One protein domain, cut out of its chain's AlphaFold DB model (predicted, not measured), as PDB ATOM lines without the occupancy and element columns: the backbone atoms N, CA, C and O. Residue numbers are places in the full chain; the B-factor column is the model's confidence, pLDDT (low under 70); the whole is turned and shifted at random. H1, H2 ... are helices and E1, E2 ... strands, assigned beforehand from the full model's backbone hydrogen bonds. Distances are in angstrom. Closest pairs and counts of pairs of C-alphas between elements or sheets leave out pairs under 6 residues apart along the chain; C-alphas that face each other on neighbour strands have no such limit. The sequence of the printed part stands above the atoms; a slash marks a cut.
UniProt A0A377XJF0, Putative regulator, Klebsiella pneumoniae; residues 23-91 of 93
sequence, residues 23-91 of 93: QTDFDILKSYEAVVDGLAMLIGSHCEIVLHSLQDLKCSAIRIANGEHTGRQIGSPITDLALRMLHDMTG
ATOM      1  N   GLN A  23      -9.003 -20.195  39.890       94.75
ATOM      2  CA  GLN A  23      -8.986 -20.267  41.357       94.75
ATOM      3  C   GLN A  23     -10.395 -20.401  41.954       94.75
ATOM      4  O   GLN A  23     -10.563 -21.070  42.972       94.75
ATOM      5  N   THR A  24     -11.403 -19.811  41.310       96.25
ATOM      6  CA  THR A  24     -12.783 -19.866  41.800       96.25
ATOM      7  C   THR A  24     -13.327 -21.285  41.691       96.25
ATOM      8  O   THR A  24     -13.962 -21.761  42.629       96.25
ATOM      9  N   ASP A  25     -13.027 -21.993  40.599       95.25
ATOM     10  CA  ASP A  25     -13.412 -23.397  40.428       95.25
ATOM     11  C   ASP A  25     -12.821 -24.282  41.546       95.25
ATOM     12  O   ASP A  25     -13.527 -25.103  42.141       95.25
ATOM     13  N   PHE A  26     -11.547 -24.077  41.903       95.00
ATOM     14  CA  PHE A  26     -10.905 -24.806  43.006       95.00
ATOM     15  C   PHE A  26     -11.497 -24.459  44.374       95.00
ATOM     16  O   PHE A  26     -11.697 -25.353  45.199       95.00
ATOM     17  N   ASP A  27     -11.801 -23.185  44.619       96.88
ATOM     18  CA  ASP A  27     -12.421 -22.745  45.870       96.88
ATOM     19  C   ASP A  27     -13.828 -23.340  46.030       96.88
ATOM     20  O   ASP A  27     -14.201 -23.782  47.122       96.88
ATOM     21  N   ILE A  28     -14.583 -23.433  44.927       96.25
ATOM     22  CA  ILE A  28     -15.868 -24.133  44.884       96.25
ATOM     23  C   ILE A  28     -15.657 -25.600  45.252       96.25
ATOM     24  O   ILE A  28     -16.262 -26.054  46.219       96.25
ATOM     25  N   LEU A  29     -14.781 -26.333  44.558       96.50
ATOM     26  CA  LEU A  29     -14.531 -27.753  44.845       96.50
ATOM     27  C   LEU A  29     -14.146 -27.992  46.308       96.50
ATOM     28  O   LEU A  29     -14.692 -28.888  46.952       96.50
ATOM     29  N   LYS A  30     -13.277 -27.141  46.860       96.19
ATOM     30  CA  LYS A  30     -12.873 -27.202  48.265       96.19
ATOM     31  C   LYS A  30     -14.057 -27.033  49.217       96.19
ATOM     32  O   LYS A  30     -14.140 -27.727  50.227       96.19
ATOM     33  N   SER A  31     -15.005 -26.149  48.899       96.56
ATOM     34  CA  SER A  31     -16.221 -25.983  49.708       96.56
ATOM     35  C   SER A  31     -17.110 -27.239  49.730       96.56
ATOM     36  O   SER A  31     -17.783 -27.495  50.730       96.56
ATOM     37  N   TYR A  32     -17.068 -28.066  48.677       97.12
ATOM     38  CA  TYR A  32     -17.830 -29.317  48.592       97.12
ATOM     39  C   TYR A  32     -17.223 -30.472  49.395       97.12
ATOM     40  O   TYR A  32     -17.931 -31.443  49.657       97.12
ATOM     41  N   GLU A  33     -15.973 -30.388  49.857       95.50
ATOM     42  CA  GLU A  33     -15.393 -31.428  50.720       95.50
ATOM     43  C   GLU A  33     -16.217 -31.631  52.001       95.50
ATOM     44  O   GLU A  33     -16.526 -32.763  52.370       95.50
ATOM     45  N   ALA A  34     -16.664 -30.537  52.626       95.44
ATOM     46  CA  ALA A  34     -17.529 -30.594  53.805       95.44
ATOM     47  C   ALA A  34     -18.910 -31.196  53.491       95.44
ATOM     48  O   ALA A  34     -19.519 -31.842  54.345       95.44
ATOM     49  N   VAL A  35     -19.406 -31.012  52.263       96.12
ATOM     50  CA  VAL A  35     -20.666 -31.614  51.805       96.12
ATOM     51  C   VAL A  35     -20.511 -33.126  51.665       96.12
ATOM     52  O   VAL A  35     -21.391 -33.859  52.106       96.12
ATOM     53  N   VAL A  36     -19.391 -33.603  51.111       95.94
ATOM     54  CA  VAL A  36     -19.085 -35.043  51.022       95.94
ATOM     55  C   VAL A  36     -19.113 -35.683  52.407       95.94
ATOM     56  O   VAL A  36     -19.784 -36.696  52.598       95.94
ATOM     57  N   ASP A  37     -18.444 -35.061  53.378       93.44
ATOM     58  CA  ASP A  37     -18.416 -35.557  54.755       93.44
ATOM     59  C   ASP A  37     -19.801 -35.526  55.404       93.44
ATOM     60  O   ASP A  37     -20.235 -36.514  55.998       93.44
ATOM     61  N   GLY A  38     -20.539 -34.426  55.237       95.00
ATOM     62  CA  GLY A  38     -21.898 -34.295  55.759       95.00
ATOM     63  C   GLY A  38     -22.856 -35.343  55.188       95.00
ATOM     64  O   GLY A  38     -23.615 -35.958  55.938       95.00
ATOM     65  N   LEU A  39     -22.799 -35.600  53.878       95.25
ATOM     66  CA  LEU A  39     -23.613 -36.630  53.231       95.25
ATOM     67  C   LEU A  39     -23.225 -38.036  53.701       95.25
ATOM     68  O   LEU A  39     -24.105 -38.866  53.925       95.25
ATOM     69  N   ALA A  40     -21.932 -38.304  53.898       93.44
ATOM     70  CA  ALA A  40     -21.460 -39.599  54.376       93.44
ATOM     71  C   ALA A  40     -21.922 -39.868  55.813       93.44
ATOM     72  O   ALA A  40     -22.361 -40.976  56.121       93.44
ATOM     73  N   MET A  41     -21.895 -38.846  56.672       92.81
ATOM     74  CA  MET A  41     -22.438 -38.927  58.030       92.81
ATOM     75  C   MET A  41     -23.958 -39.117  58.040       92.81
ATOM     76  O   MET A  41     -24.476 -39.842  58.885       92.81
ATOM     77  N   LEU A  42     -24.671 -38.470  57.114       94.56
ATOM     78  CA  LEU A  42     -26.128 -38.538  57.026       94.56
ATOM     79  C   LEU A  42     -26.625 -39.904  56.531       94.56
ATOM     80  O   LEU A  42     -27.581 -40.443  57.080       94.56
ATOM     81  N   ILE A  43     -26.002 -40.445  55.480       92.44
ATOM     82  CA  ILE A  43     -26.420 -41.702  54.839       92.44
ATOM     83  C   ILE A  43     -25.839 -42.918  55.578       92.44
ATOM     84  O   ILE A  43     -26.463 -43.979  55.620       92.44
ATOM     85  N   GLY A  44     -24.664 -42.765  56.189       88.56
ATOM     86  CA  GLY A  44     -23.936 -43.829  56.870       88.56
ATOM     87  C   GLY A  44     -22.888 -44.512  55.985       88.56
ATOM     88  O   GLY A  44     -22.747 -44.234  54.795       88.56
ATOM     89  N   SER A  45     -22.144 -45.445  56.581       86.31
ATOM     90  CA  SER A  45     -20.950 -46.075  55.990       86.31
ATOM     91  C   SER A  45     -21.217 -47.012  54.808       86.31
ATOM     92  O   SER A  45     -20.284 -47.468  54.156       86.31
ATOM     93  N   HIS A  46     -22.481 -47.315  54.515       88.38
ATOM     94  CA  HIS A  46     -22.858 -48.234  53.440       88.38
ATOM     95  C   HIS A  46     -22.905 -47.579  52.055       88.38
ATOM     96  O   HIS A  46     -23.093 -48.283  51.064       88.38
ATOM     97  N   CYS A  47     -22.755 -46.257  51.982       89.50
ATOM     98  CA  CYS A  47     -22.722 -45.517  50.730       89.50
ATOM     99  C   CYS A  47     -21.360 -44.850  50.554       89.50
ATOM    100  O   CYS A  47     -20.901 -44.131  51.441       89.50
ATOM    101  N   GLU A  48     -20.739 -45.074  49.400       91.75
ATOM    102  CA  GLU A  48     -19.536 -44.361  48.988       91.75
ATOM    103  C   GLU A  48     -19.922 -43.035  48.336       91.75
ATOM    104  O   GLU A  48     -20.795 -42.982  47.469       91.75
ATOM    105  N   ILE A  49     -19.242 -41.963  48.736       93.69
ATOM    106  CA  ILE A  49     -19.455 -40.630  48.181       93.69
ATOM    107  C   ILE A  49     -18.134 -40.129  47.629       93.69
ATOM    108  O   ILE A  49     -17.131 -40.088  48.340       93.69
ATOM    109  N   VAL A  50     -18.142 -39.736  46.358       94.31
ATOM    110  CA  VAL A  50     -16.948 -39.292  45.641       94.31
ATOM    111  C   VAL A  50     -17.205 -37.925  45.032       94.31
ATOM    112  O   VAL A  50     -18.143 -37.747  44.256       94.31
ATOM    113  N   LEU A  51     -16.345 -36.968  45.360       95.69
ATOM    114  CA  LEU A  51     -16.263 -35.692  44.667       95.69
ATOM    115  C   LEU A  51     -15.282 -35.823  43.508       95.69
ATOM    116  O   LEU A  51     -14.117 -36.185  43.705       95.69
ATOM    117  N   HIS A  52     -15.765 -35.505  42.313       94.31
ATOM    118  CA  HIS A  52     -14.987 -35.527  41.085       94.31
ATOM    119  C   HIS A  52     -14.665 -34.101  40.616       94.31
ATOM    120  O   HIS A  52     -15.571 -33.286  40.461       94.31
ATOM    121  N   SER A  53     -13.390 -33.817  40.343       93.12
ATOM    122  CA  SER A  53     -12.977 -32.712  39.478       93.12
ATOM    123  C   SER A  53     -13.089 -33.156  38.023       93.12
ATOM    124  O   SER A  53     -12.617 -34.234  37.661       93.12
ATOM    125  N   LEU A  54     -13.704 -32.324  37.184       90.81
ATOM    126  CA  LEU A  54     -13.824 -32.579  35.745       90.81
ATOM    127  C   LEU A  54     -12.670 -31.974  34.932       90.81
ATOM    128  O   LEU A  54     -12.706 -32.039  33.713       90.81
ATOM    129  N   GLN A  55     -11.661 -31.397  35.596       89.06
ATOM    130  CA  GLN A  55     -10.482 -30.826  34.940       89.06
ATOM    131  C   GLN A  55      -9.553 -31.892  34.338       89.06
ATOM    132  O   GLN A  55      -8.908 -31.640  33.329       89.06
ATOM    133  N   ASP A  56      -9.440 -33.049  34.994       89.25
ATOM    134  CA  ASP A  56      -8.713 -34.217  34.491       89.25
ATOM    135  C   ASP A  56      -9.519 -35.470  34.837       89.25
ATOM    136  O   ASP A  56      -9.544 -35.932  35.980       89.25
ATOM    137  N   LEU A  57     -10.183 -36.040  33.831       89.31
ATOM    138  CA  LEU A  57     -11.037 -37.216  33.998       89.31
ATOM    139  C   LEU A  57     -10.251 -38.466  34.442       89.31
ATOM    140  O   LEU A  57     -10.821 -39.357  35.082       89.31
ATOM    141  N   LYS A  58      -8.937 -38.529  34.171       89.38
ATOM    142  CA  LYS A  58      -8.066 -39.638  34.594       89.38
ATOM    143  C   LYS A  58      -7.725 -39.560  36.078       89.38
ATOM    144  O   LYS A  58      -7.619 -40.605  36.711       89.38
ATOM    145  N   CYS A  59      -7.620 -38.347  36.621       90.50
ATOM    146  CA  CYS A  59      -7.321 -38.078  38.031       90.50
ATOM    147  C   CYS A  59      -8.486 -37.387  38.756       90.50
ATOM    148  O   CYS A  59      -8.286 -36.540  39.623       90.50
ATOM    149  N   SER A  60      -9.718 -37.737  38.387       94.06
ATOM    150  CA  SER A  60     -10.892 -36.945  38.762       94.06
ATOM    151  C   SER A  60     -11.272 -37.015  40.243       94.06
ATOM    152  O   SER A  60     -11.808 -36.046  40.766       94.06
ATOM    153  N   ALA A  61     -11.061 -38.135  40.940       95.06
ATOM    154  CA  ALA A  61     -11.522 -38.274  42.324       95.06
ATOM    155  C   ALA A  61     -10.671 -37.419  43.282       95.06
ATOM    156  O   ALA A  61      -9.537 -37.778  43.581       95.06
ATOM    157  N   ILE A  62     -11.219 -36.320  43.805       95.44
ATOM    158  CA  ILE A  62     -10.481 -35.386  44.680       95.44
ATOM    159  C   ILE A  62     -10.823 -35.541  46.166       95.44
ATOM    160  O   ILE A  62      -9.992 -35.252  47.022       95.44
ATOM    161  N   ARG A  63     -12.015 -36.055  46.489       95.62
ATOM    162  CA  ARG A  63     -12.428 -36.387  47.860       95.62
ATOM    163  C   ARG A  63     -13.302 -37.630  47.837       95.62
ATOM    164  O   ARG A  63     -14.178 -37.752  46.988       95.62
ATOM    165  N   ILE A  64     -13.064 -38.543  48.772       94.31
ATOM    166  CA  ILE A  64     -13.833 -39.781  48.912       94.31
ATOM    167  C   ILE A  64     -14.222 -39.943  50.377       94.31
ATOM    168  O   ILE A  64     -13.385 -39.735  51.258       94.31
ATOM    169  N   ALA A  65     -15.465 -40.333  50.626       94.06
ATOM    170  CA  ALA A  65     -15.937 -40.833  51.908       94.06
ATOM    171  C   ALA A  65     -16.457 -42.266  51.737       94.06
ATOM    172  O   ALA A  65     -17.105 -42.579  50.738       94.06
ATOM    173  N   ASN A  66     -16.152 -43.132  52.710       90.06
ATOM    174  CA  ASN A  66     -16.488 -44.564  52.710       90.06
ATOM    175  C   ASN A  66     -15.946 -45.356  51.495       90.06
ATOM    176  O   ASN A  66     -16.546 -46.338  51.068       90.06
ATOM    177  N   GLY A  67     -14.787 -44.952  50.954       81.69
ATOM    178  CA  GLY A  67     -14.153 -45.569  49.773       81.69
ATOM    179  C   GLY A  67     -13.611 -46.994  49.962       81.69
ATOM    180  O   GLY A  67     -13.154 -47.636  49.015       81.69
ATOM    181  N   GLU A  68     -13.631 -47.495  51.198       80.69
ATOM    182  CA  GLU A  68     -13.008 -48.760  51.605       80.69
ATOM    183  C   GLU A  68     -13.649 -49.981  50.932       80.69
ATOM    184  O   GLU A  68     -12.995 -51.005  50.750       80.69
ATOM    185  N   HIS A  69     -14.916 -49.873  50.525       74.38
ATOM    186  CA  HIS A  69     -15.666 -50.988  49.947       74.38
ATOM    187  C   HIS A  69     -15.363 -51.217  48.461       74.38
ATOM    188  O   HIS A  69     -15.450 -52.350  47.990       74.38
ATOM    189  N   THR A  70     -15.007 -50.168  47.714       81.62
ATOM    190  CA  THR A  70     -14.680 -50.278  46.281       81.62
ATOM    191  C   THR A  70     -13.175 -50.259  46.014       81.62
ATOM    192  O   THR A  70     -12.745 -50.554  44.898       81.62
ATOM    193  N   GLY A  71     -12.363 -49.919  47.025       83.81
ATOM    194  CA  GLY A  71     -10.915 -49.746  46.892       83.81
ATOM    195  C   GLY A  71     -10.516 -48.451  46.177       83.81
ATOM    196  O   GLY A  71      -9.365 -48.311  45.754       83.81
ATOM    197  N   ARG A  72     -11.453 -47.509  46.014       87.62
ATOM    198  CA  ARG A  72     -11.218 -46.234  45.335       87.62
ATOM    199  C   ARG A  72     -10.332 -45.326  46.187       87.62
ATOM    200  O   ARG A  72     -10.503 -45.200  47.395       87.62
ATOM    201  N   GLN A  73      -9.385 -44.667  45.527       90.50
ATOM    202  CA  GLN A  73      -8.424 -43.750  46.146       90.50
ATOM    203  C   GLN A  73      -8.481 -42.374  45.486       90.50
ATOM    204  O   GLN A  73      -8.952 -42.238  44.354       90.50
ATOM    205  N   ILE A  74      -7.997 -41.351  46.187       93.00
ATOM    206  CA  ILE A  74      -7.832 -40.015  45.604       93.00
ATOM    207  C   ILE A  74      -6.966 -40.139  44.338       93.00
ATOM    208  O   ILE A  74      -5.974 -40.864  44.329       93.00
ATOM    209  N   GLY A  75      -7.385 -39.479  43.260       92.50
ATOM    210  CA  GLY A  75      -6.795 -39.586  41.927       92.50
ATOM    211  C   GLY A  75      -7.342 -40.736  41.077       92.50
ATOM    212  O   GLY A  75      -6.883 -40.924  39.958       92.50
ATOM    213  N   SER A  76      -8.323 -41.507  41.559       92.62
ATOM    214  CA  SER A  76      -8.976 -42.524  40.724       92.62
ATOM    215  C   SER A  76      -9.703 -41.891  39.528       92.62
ATOM    216  O   SER A  76     -10.291 -40.807  39.667       92.62
ATOM    217  N   PRO A  77      -9.742 -42.582  38.375       92.19
ATOM    218  CA  PRO A  77     -10.441 -42.084  37.204       92.19
ATOM    219  C   PRO A  77     -11.953 -42.051  37.422       92.19
ATOM    220  O   PRO A  77     -12.533 -42.751  38.271       92.19
ATOM    221  N   ILE A  78     -12.606 -41.220  36.619       91.94
ATOM    222  CA  ILE A  78     -14.061 -41.194  36.537       91.94
ATOM    223  C   ILE A  78     -14.570 -42.524  35.966       91.94
ATOM    224  O   ILE A  78     -13.882 -43.192  35.194       91.94
ATOM    225  N   THR A  79     -15.756 -42.961  36.384       89.06
ATOM    226  CA  THR A  79     -16.343 -44.212  35.881       89.06
ATOM    227  C   THR A  79     -17.066 -43.992  34.560       89.06
ATOM    228  O   THR A  79     -17.653 -42.934  34.344       89.06
ATOM    229  N   ASP A  80     -17.156 -45.037  33.735       87.38
ATOM    230  CA  ASP A  80     -17.976 -45.022  32.515       87.38
ATOM    231  C   ASP A  80     -19.440 -44.649  32.796       87.38
ATOM    232  O   ASP A  80     -20.106 -44.028  31.972       87.38
ATOM    233  N   LEU A  81     -19.958 -45.016  33.975       87.56
ATOM    234  CA  LEU A  81     -21.298 -44.623  34.399       87.56
ATOM    235  C   LEU A  81     -21.405 -43.107  34.587       87.56
ATOM    236  O   LEU A  81     -22.329 -42.504  34.050       87.56
ATOM    237  N   ALA A  82     -20.462 -42.500  35.308       87.62
ATOM    238  CA  ALA A  82     -20.440 -41.057  35.514       87.62
ATOM    239  C   ALA A  82     -20.222 -40.297  34.195       87.62
ATOM    240  O   ALA A  82     -20.874 -39.282  33.972       87.62
ATOM    241  N   LEU A  83     -19.398 -40.822  33.280       87.81
ATOM    242  CA  LEU A  83     -19.230 -40.256  31.937       87.81
ATOM    243  C   LEU A  83     -20.538 -40.245  31.137       87.81
ATOM    244  O   LEU A  83     -20.885 -39.227  30.541       87.81
ATOM    245  N   ARG A  84     -21.297 -41.350  31.158       86.94
ATOM    246  CA  ARG A  84     -22.623 -41.408  30.518       86.94
ATOM    247  C   ARG A  84     -23.596 -40.403  31.133       86.94
ATOM    248  O   ARG A  84     -24.280 -39.699  30.404       86.94
ATOM    249  N   MET A  85     -23.614 -40.288  32.461       88.31
ATOM    250  CA  MET A  85     -24.464 -39.310  33.150       88.31
ATOM    251  C   MET A  85     -24.108 -37.865  32.777       88.31
ATOM    252  O   MET A  85     -25.010 -37.057  32.570       88.31
ATOM    253  N   LEU A  86     -22.814 -37.540  32.660       85.81
ATOM    254  CA  LEU A  86     -22.359 -36.222  32.204       85.81
ATOM    255  C   LEU A  86     -22.845 -35.926  30.782       85.81
ATOM    256  O   LEU A  86     -23.368 -34.840  30.536       85.81
ATOM    257  N   HIS A  87     -22.731 -36.898  29.873       83.12
ATOM    258  CA  HIS A  87     -23.230 -36.767  28.505       83.12
ATOM    259  C   HIS A  87     -24.741 -36.465  28.482       83.12
ATOM    260  O   HIS A  87     -25.171 -35.493  27.859       83.12
ATOM    261  N   ASP A  88     -25.538 -37.217  29.245       84.94
ATOM    262  CA  ASP A  88     -26.989 -37.016  29.338       84.94
ATOM    263  C   ASP A  88     -27.354 -35.637  29.919       84.94
ATOM    264  O   ASP A  88     -28.274 -34.969  29.436       84.94
ATOM    265  N   MET A  89     -26.613 -35.173  30.933       80.19
ATOM    266  CA  MET A  89     -26.809 -33.859  31.557       80.19
ATOM    267  C   MET A  89     -26.515 -32.696  30.606       80.19
ATOM    268  O   MET A  89     -27.174 -31.660  30.690       80.19
ATOM    269  N   THR A  90     -25.561 -32.858  29.684       73.69
ATOM    270  CA  THR A  90     -25.222 -31.829  28.685       73.69
ATOM    271  C   THR A  90     -26.256 -31.674  27.561       73.69
ATOM    272  O   THR A  90     -26.123 -30.784  26.723       73.69
ATOM    273  N   GLY A  91     -27.348 -32.449  27.579       60.53
ATOM    274  CA  GLY A  91     -28.558 -32.129  26.819       60.53
ATOM    275  C   GLY A  91     -28.568 -32.570  25.355       60.53
ATOM    276  O   GLY A  91     -29.333 -32.011  24.568       60.53
TER     277      GLY A  91
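AT A GLANCE: This is residues 23 to 91 of the 93 residues of the protein "Putative regulator" of Klebsiella pneumoniae (UniProt A0A377XJF0). The long helix H1 packs on a small hairpin of two strands, E1 and E2, while the shorter helix H2 lies apart from H1 and E1, after a long loop. The 69 printed residues hold H1, E1, E2 and H2 in that order; the sheet, E1 - E2, is antiparallel, and the class is mixed, helices and strands. The whole is compact, with a radius of gyration of the C-alphas of 12.4 A and spans of 32 by 27 by 23 A.

HOW THE PARTS SIT: Look first at the hairpin of E1, residues 49 to 52, and E2, residues 61 to 65: N 51 and O 63 are 2.8 A apart, within hydrogen-bond range. From H1, residues 23 to 43, the closest C-alphas are Val 36 to Ile 49 of E1, 6.3 A, and Ala 40 to Ala 65 of E2, 6.2 A. H2, residues 80 to 89, is apart from H1 and E1. Every O i to N i+4 pair is within hydrogen-bond range in H2, and 14 of 17 in H1.

IN THESE COORDINATES: Find C-alpha 23 at (-8.986, -20.267, 41.357); from there H1 runs 30.7 A. E1 spans 9.8 A and E2 10.9 A. H2 runs 14.3 A to C-alpha 89 at (-26.809, -33.859, 31.557).

THE WHOLE: The C-alphas farthest apart, Glu 68 and Gly 91, are 33.7 A apart. The printed part has no cut; the link from E2 to H2 is long, 14 residues. Only residue 91 has a pLDDT under 70.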